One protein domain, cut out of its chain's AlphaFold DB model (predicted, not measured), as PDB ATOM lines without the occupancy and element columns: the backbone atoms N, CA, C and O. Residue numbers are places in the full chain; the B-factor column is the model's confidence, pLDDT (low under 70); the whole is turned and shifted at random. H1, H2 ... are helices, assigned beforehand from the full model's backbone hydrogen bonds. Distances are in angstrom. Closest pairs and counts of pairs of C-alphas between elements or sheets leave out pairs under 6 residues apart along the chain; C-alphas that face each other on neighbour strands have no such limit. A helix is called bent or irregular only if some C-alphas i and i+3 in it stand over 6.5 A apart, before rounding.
ATOM      1  N   ALA A   7     -26.657 -47.811 -29.017       94.81
ATOM      2  CA  ALA A   7     -26.154 -46.514 -28.568       94.81
ATOM      3  C   ALA A   7     -26.929 -46.015 -27.342       94.81
ATOM      4  O   ALA A   7     -26.331 -45.586 -26.355       94.81
ATOM      5  N   ASN A   8     -28.254 -46.160 -27.357       94.69
ATOM      6  CA  ASN A   8     -29.083 -45.833 -26.205       94.69
ATOM      7  C   ASN A   8     -28.839 -46.778 -25.017       94.69
ATOM      8  O   ASN A   8     -28.853 -46.326 -23.872       94.69
ATOM      9  N   GLN A   9     -28.545 -48.063 -25.249       94.94
ATOM     10  CA  GLN A   9     -28.157 -48.971 -24.164       94.94
ATOM     11  C   GLN A   9     -26.872 -48.516 -23.465       94.94
ATOM     12  O   GLN A   9     -26.807 -48.500 -22.232       94.94
ATOM     13  N   VAL A  10     -25.876 -48.108 -24.253       95.25
ATOM     14  CA  VAL A  10     -24.616 -47.554 -23.755       95.25
ATOM     15  C   VAL A  10     -24.889 -46.269 -22.973       95.25
ATOM     16  O   VAL A  10     -24.444 -46.164 -21.833       95.25
ATOM     17  N   GLY A  11     -25.672 -45.335 -23.522       95.75
ATOM     18  CA  GLY A  11     -26.006 -44.069 -22.860       95.75
ATOM     19  C   GLY A  11     -26.696 -44.256 -21.507       95.75
ATOM     20  O   GLY A  11     -26.260 -43.686 -20.509       95.75
ATOM     21  N   ILE A  12     -27.719 -45.115 -21.439       95.25
ATOM     22  CA  ILE A  12     -28.435 -45.411 -20.187       95.25
ATOM     23  C   ILE A  12     -27.499 -46.046 -19.155       95.25
ATOM     24  O   ILE A  12     -27.521 -45.662 -17.987       95.25
ATOM     25  N   THR A  13     -26.647 -46.981 -19.582       95.56
ATOM     26  CA  THR A  13     -25.665 -47.623 -18.697       95.56
ATOM     27  C   THR A  13     -24.669 -46.602 -18.136       95.56
ATOM     28  O   THR A  13     -24.409 -46.599 -16.936       95.56
ATOM     29  N   HIS A  14     -24.176 -45.672 -18.961       97.12
ATOM     30  CA  HIS A  14     -23.294 -44.594 -18.499       97.12
ATOM     31  C   HIS A  14     -23.995 -43.680 -17.492       97.12
ATOM     32  O   HIS A  14     -23.425 -43.377 -16.448       97.12
ATOM     33  N   PHE A  15     -25.244 -43.279 -17.753       97.12
ATOM     34  CA  PHE A  15     -26.003 -42.463 -16.804       97.12
ATOM     35  C   PHE A  15     -26.253 -43.181 -15.481       97.12
ATOM     36  O   PHE A  15     -26.165 -42.550 -14.431       97.12
ATOM     37  N   TYR A  16     -26.513 -44.487 -15.508       96.62
ATOM     38  CA  TYR A  16     -26.646 -45.278 -14.291       96.62
ATOM     39  C   TYR A  16     -25.339 -45.293 -13.481       96.62
ATOM     40  O   TYR A  16     -25.351 -44.948 -12.300       96.62
ATOM     41  N   HIS A  17     -24.198 -45.590 -14.110       97.88
ATOM     42  CA  HIS A  17     -22.908 -45.584 -13.413       97.88
ATOM     43  C   HIS A  17     -22.538 -44.193 -12.868       97.88
ATOM     44  O   HIS A  17     -22.051 -44.085 -11.745       97.88
ATOM     45  N   ILE A  18     -22.815 -43.120 -13.618       98.12
ATOM     46  CA  ILE A  18     -22.489 -41.746 -13.207       98.12
ATOM     47  C   ILE A  18     -23.407 -41.259 -12.079       98.12
ATOM     48  O   ILE A  18     -22.914 -40.760 -11.074       98.12
ATOM     49  N   PHE A  19     -24.730 -41.374 -12.237       97.56
ATOM     50  CA  PHE A  19     -25.692 -40.731 -11.331       97.56
ATOM     51  C   PHE A  19     -26.196 -41.628 -10.201       97.56
ATOM     52  O   PHE A  19     -26.587 -41.102  -9.162       97.56
ATOM     53  N   TYR A  20     -26.228 -42.951 -10.391       96.62
ATOM     54  CA  TYR A  20     -26.703 -43.882  -9.365       96.62
ATOM     55  C   TYR A  20     -25.542 -44.514  -8.597       96.62
ATOM     56  O   TYR A  20     -25.519 -44.456  -7.372       96.62
ATOM     57  N   GLU A  21     -24.556 -45.077  -9.298       97.56
ATOM     58  CA  GLU A  21     -23.388 -45.672  -8.628       97.56
ATOM     59  C   GLU A  21     -22.331 -44.639  -8.212       97.56
ATOM     60  O   GLU A  21     -21.502 -44.927  -7.347       97.56
ATOM     61  N   GLY A  22     -22.350 -43.443  -8.809       97.12
ATOM     62  CA  GLY A  22     -21.411 -42.370  -8.489       97.12
ATOM     63  C   GLY A  22     -19.980 -42.656  -8.945       97.12
ATOM     64  O   GLY A  22     -19.042 -42.196  -8.299       97.12
ATOM     65  N   CYS A  23     -19.790 -43.408 -10.036       96.31
ATOM     66  CA  CYS A  23     -18.488 -43.954 -10.441       96.31
ATOM     67  C   CYS A  23     -17.382 -42.913 -10.689       96.31
ATOM     68  O   CYS A  23     -16.218 -43.281 -10.781       96.31
ATOM     69  N   LEU A  24     -17.727 -41.627 -10.808       95.50
ATOM     70  CA  LEU A  24     -16.758 -40.545 -10.989       95.50
ATOM     71  C   LEU A  24     -16.087 -40.101  -9.680       95.50
ATOM     72  O   LEU A  24     -15.025 -39.492  -9.738       95.50
ATOM     73  N   THR A  25     -16.705 -40.350  -8.522       95.12
ATOM     74  CA  THR A  25     -16.240 -39.824  -7.223       95.12
ATOM     75  C   THR A  25     -16.452 -40.800  -6.061       95.12
ATOM     76  O   THR A  25     -16.430 -40.387  -4.906       95.12
ATOM     77  N   ASN A  26     -16.732 -42.077  -6.334       95.81
ATOM     78  CA  ASN A  26     -16.991 -43.093  -5.306       95.81
ATOM     79  C   ASN A  26     -15.724 -43.835  -4.836       95.81
ATOM     80  O   ASN A  26     -15.830 -44.862  -4.168       95.81
ATOM     81  N   PHE A  27     -14.543 -43.323  -5.179       93.88
ATOM     82  CA  PHE A  27     -13.239 -43.864  -4.810       93.88
ATOM     83  C   PHE A  27     -12.245 -42.726  -4.538       93.88
ATOM     84  O   PHE A  27     -12.425 -41.611  -5.033       93.88
ATOM     85  N   ASP A  28     -11.190 -43.027  -3.783       92.88
ATOM     86  CA  ASP A  28     -10.073 -42.111  -3.553       92.88
ATOM     87  C   ASP A  28      -9.007 -42.280  -4.643       92.88
ATOM     88  O   ASP A  28      -8.705 -43.389  -5.087       92.88
ATOM     89  N   VAL A  29      -8.417 -41.171  -5.091       89.50
ATOM     90  CA  VAL A  29      -7.362 -41.198  -6.112       89.50
ATOM     91  C   VAL A  29      -6.041 -41.608  -5.451       89.50
ATOM     92  O   VAL A  29      -5.389 -40.782  -4.822       89.50
ATOM     93  N   GLU A  30      -5.667 -42.886  -5.578       81.69
ATOM     94  CA  GLU A  30      -4.480 -43.455  -4.914       81.69
ATOM     95  C   GLU A  30      -3.162 -43.123  -5.646       81.69
ATOM     96  O   GLU A  30      -2.314 -42.423  -5.101       81.69
ATOM     97  N   ASP A  31      -3.006 -43.569  -6.898       79.88
ATOM     98  CA  ASP A  31      -1.765 -43.413  -7.689       79.88
ATOM     99  C   ASP A  31      -1.845 -42.286  -8.745       79.88
ATOM    100  O   ASP A  31      -0.982 -42.153  -9.618       79.88
ATOM    101  N   GLY A  32      -2.912 -41.486  -8.705       82.00
ATOM    102  CA  GLY A  32      -3.167 -40.385  -9.637       82.00
ATOM    103  C   GLY A  32      -2.946 -39.008  -9.013       82.00
ATOM    104  O   GLY A  32      -2.912 -38.846  -7.798       82.00
ATOM    105  N   ALA A  33      -2.840 -37.986  -9.861       87.12
ATOM    106  CA  ALA A  33      -2.839 -36.592  -9.434       87.12
ATOM    107  C   ALA A  33      -4.063 -35.871 -10.001       87.12
ATOM    108  O   ALA A  33      -4.451 -36.083 -11.151       87.12
ATOM    109  N   GLU A  34      -4.657 -35.006  -9.188       91.25
ATOM    110  CA  GLU A  34      -5.756 -34.146  -9.606       91.25
ATOM    111  C   GLU A  34      -5.186 -32.940 -10.380       91.25
ATOM    112  O   GLU A  34      -4.190 -32.330  -9.980       91.25
ATOM    113  N   ALA A  35      -5.776 -32.628 -11.535       93.94
ATOM    114  CA  ALA A  35      -5.224 -31.655 -12.473       93.94
ATOM    115  C   ALA A  35      -5.233 -30.219 -11.927       93.94
ATOM    116  O   ALA A  35      -4.292 -29.470 -12.191       93.94
ATOM    117  N   THR A  36      -6.247 -29.826 -11.151       93.56
ATOM    118  CA  THR A  36      -6.293 -28.496 -10.522       93.56
ATOM    119  C   THR A  36      -5.192 -28.298  -9.478       93.56
ATOM    120  O   THR A  36      -4.733 -27.173  -9.296       93.56
ATOM    121  N   HIS A  37      -4.693 -29.369  -8.850       92.94
ATOM    122  CA  HIS A  37      -3.513 -29.292  -7.982       92.94
ATOM    123  C   HIS A  37      -2.198 -29.141  -8.762       92.94
ATOM    124  O   HIS A  37      -1.266 -28.507  -8.268       92.94
ATOM    125  N   LEU A  38      -2.107 -29.720  -9.963       95.19
ATOM    126  CA  LEU A  38      -0.904 -29.650 -10.800       95.19
ATOM    127  C   LEU A  38      -0.758 -28.313 -11.539       95.19
ATOM    128  O   LEU A  38       0.368 -27.875 -11.767       95.19
ATOM    129  N   TYR A  39      -1.876 -27.681 -11.898       96.81
ATOM    130  CA  TYR A  39      -1.914 -26.445 -12.689       96.81
ATOM    131  C   TYR A  39      -2.784 -25.370 -12.012       96.81
ATOM    132  O   TYR A  39      -3.827 -24.982 -12.553       96.81
ATOM    133  N   PRO A  40      -2.400 -24.887 -10.813       96.00
ATOM    134  CA  PRO A  40      -3.209 -23.954 -10.021       96.00
ATOM    135  C   PRO A  40      -3.404 -22.582 -10.685       96.00
ATOM    136  O   PRO A  40      -4.313 -21.830 -10.331       96.00
ATOM    137  N   GLU A  41      -2.558 -22.227 -11.648       97.94
ATOM    138  CA  GLU A  41      -2.681 -21.014 -12.452       97.94
ATOM    139  C   GLU A  41      -3.864 -21.060 -13.429       97.94
ATOM    140  O   GLU A  41      -4.355 -20.009 -13.852       97.94
ATOM    141  N   ILE A  42      -4.345 -22.256 -13.781       97.62
ATOM    142  CA  ILE A  42      -5.459 -22.427 -14.710       97.62
ATOM    143  C   ILE A  42      -6.776 -22.287 -13.947       97.62
ATOM    144  O   ILE A  42      -7.173 -23.136 -13.153       97.62
ATOM    145  N   GLN A  43      -7.503 -21.213 -14.244       96.31
ATOM    146  CA  GLN A  43      -8.861 -21.014 -13.745       96.31
ATOM    147  C   GLN A  43      -9.839 -21.863 -14.570       96.31
ATOM    148  O   GLN A  43     -10.079 -21.581 -15.747       96.31
ATOM    149  N   TYR A  44     -10.408 -22.906 -13.967       96.56
ATOM    150  CA  TYR A  44     -11.462 -23.697 -14.603       96.56
ATOM    151  C   TYR A  44     -12.794 -22.935 -14.613       96.56
ATOM    152  O   TYR A  44     -13.101 -22.157 -13.709       96.56
ATOM    153  N   ILE A  45     -13.617 -23.183 -15.634       97.19
ATOM    154  CA  ILE A  45     -14.957 -22.593 -15.722       97.19
ATOM    155  C   ILE A  45     -15.876 -23.350 -14.761       97.19
ATOM    156  O   ILE A  45     -16.073 -24.559 -14.904       97.19
ATOM    157  N   ARG A  46     -16.454 -22.642 -13.789       97.50
ATOM    158  CA  ARG A  46     -17.417 -23.227 -12.847       97.50
ATOM    159  C   ARG A  46     -18.751 -23.513 -13.542       97.50
ATOM    160  O   ARG A  46     -19.132 -22.835 -14.495       97.50
ATOM    161  N   MET A  47     -19.486 -24.512 -13.053       96.44
ATOM    162  CA  MET A  47     -20.741 -24.942 -13.682       96.44
ATOM    163  C   MET A  47     -21.795 -23.831 -13.745       96.44
ATOM    164  O   MET A  47     -22.475 -23.696 -14.754       96.44
ATOM    165  N   ASP A  48     -21.907 -22.993 -12.715       96.81
ATOM    166  CA  ASP A  48     -22.812 -21.839 -12.701       96.81
ATOM    167  C   ASP A  48     -22.467 -20.808 -13.783       96.81
ATOM    168  O   ASP A  48     -23.360 -20.235 -14.403       96.81
ATOM    169  N   GLU A  49     -21.181 -20.592 -14.051       97.88
ATOM    170  CA  GLU A  49     -20.732 -19.740 -15.148       97.88
ATOM    171  C   GLU A  49     -20.995 -20.381 -16.515       97.88
ATOM    172  O   GLU A  49     -21.491 -19.712 -17.422       97.88
ATOM    173  N   TYR A  50     -20.725 -21.681 -16.655       96.88
ATOM    174  CA  TYR A  50     -20.962 -22.415 -17.897       96.88
ATOM    175  C   TYR A  50     -22.445 -22.410 -18.296       96.88
ATOM    176  O   TYR A  50     -22.776 -22.193 -19.466       96.88
ATOM    177  N   MET A  51     -23.348 -22.593 -17.328       97.62
ATOM    178  CA  MET A  51     -24.790 -22.684 -17.581       97.62
ATOM    179  C   MET A  51     -25.415 -21.374 -18.074       97.62
ATOM    180  O   MET A  51     -26.442 -21.425 -18.745       97.62
ATOM    181  N   LYS A  52     -24.772 -20.216 -17.856       97.25
ATOM    182  CA  LYS A  52     -25.230 -18.916 -18.390       97.25
ATOM    183  C   LYS A  52     -25.334 -18.882 -19.918       97.25
ATOM    184  O   LYS A  52     -25.993 -18.007 -20.451       97.25
ATOM    185  N   ARG A  53     -24.684 -19.807 -20.631       96.75
ATOM    186  CA  ARG A  53     -24.750 -19.905 -22.102       96.75
ATOM    187  C   ARG A  53     -26.097 -20.416 -22.625       96.75
ATOM    188  O   ARG A  53     -26.358 -20.286 -23.814       96.75
TER     189      ARG A  53
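What this domain is: This is residues 7 to 53 of the 55 residues of an uncharacterized protein of Arundo donax (UniProt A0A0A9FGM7). The model is an open, flat horseshoe of chain with an empty middle: H1 makes one end, a long loop of residues 20 to 34 leads across to the short H2 at the far side, and the chain then turns back to H3 at the other end. No helix packs on another. The printed part has 47 residues with three named helices, in the order H1, H2, H3, and no named strand, and its class is all helix. It is extended, with a radius of gyration of the C-alphas of 14.9 A, and the C-alphas span 39 by 36 by 17 A.

Where its parts are: H1 holds residues 7 to 19, is 18.2 A long from first to last C-alpha and begins with C-alpha 7 at (-26.154, -46.514, -28.568). H2 is residues 35 to 38, with C-alpha 35 at (-5.224, -31.655, -12.473). H3 is residues 47 to 53, 10.6 A long, and ends with C-alpha 53 at (-24.750, -19.905, -22.102).

How they stand to each other: H1 and H2 are apart, with no C-alpha of the one within 8 A of the other. By the same distance H2 and H3 are apart, and H1 and H3 are apart. Residues 7 to 13, which belong to H1, stand free, as do residues 27 to 35, 37 to 43 and 45 to 53, of which 47 to 53 belong to H3. In H1 every O i to N i+4 pair is within hydrogen-bond range; in H3 1 of 3 is, beside 3 of 4 O i to N i+3 pairs, and H2 is too short for an O i to N i+4 pair. H3 is neither bent nor irregular, but only just: C-alphas 50 and 53 are 6.2 A apart.

The domain as a whole: The two C-alphas farthest apart, those of Gln 9 and Glu 41, are 39.6 A apart. The link from H1 to H2 is long, with 15 residues, and that from H2 to H3 is short, with 8. The printed part has no cut. Its mean pLDDT is 94.8, and no printed residue is under 70.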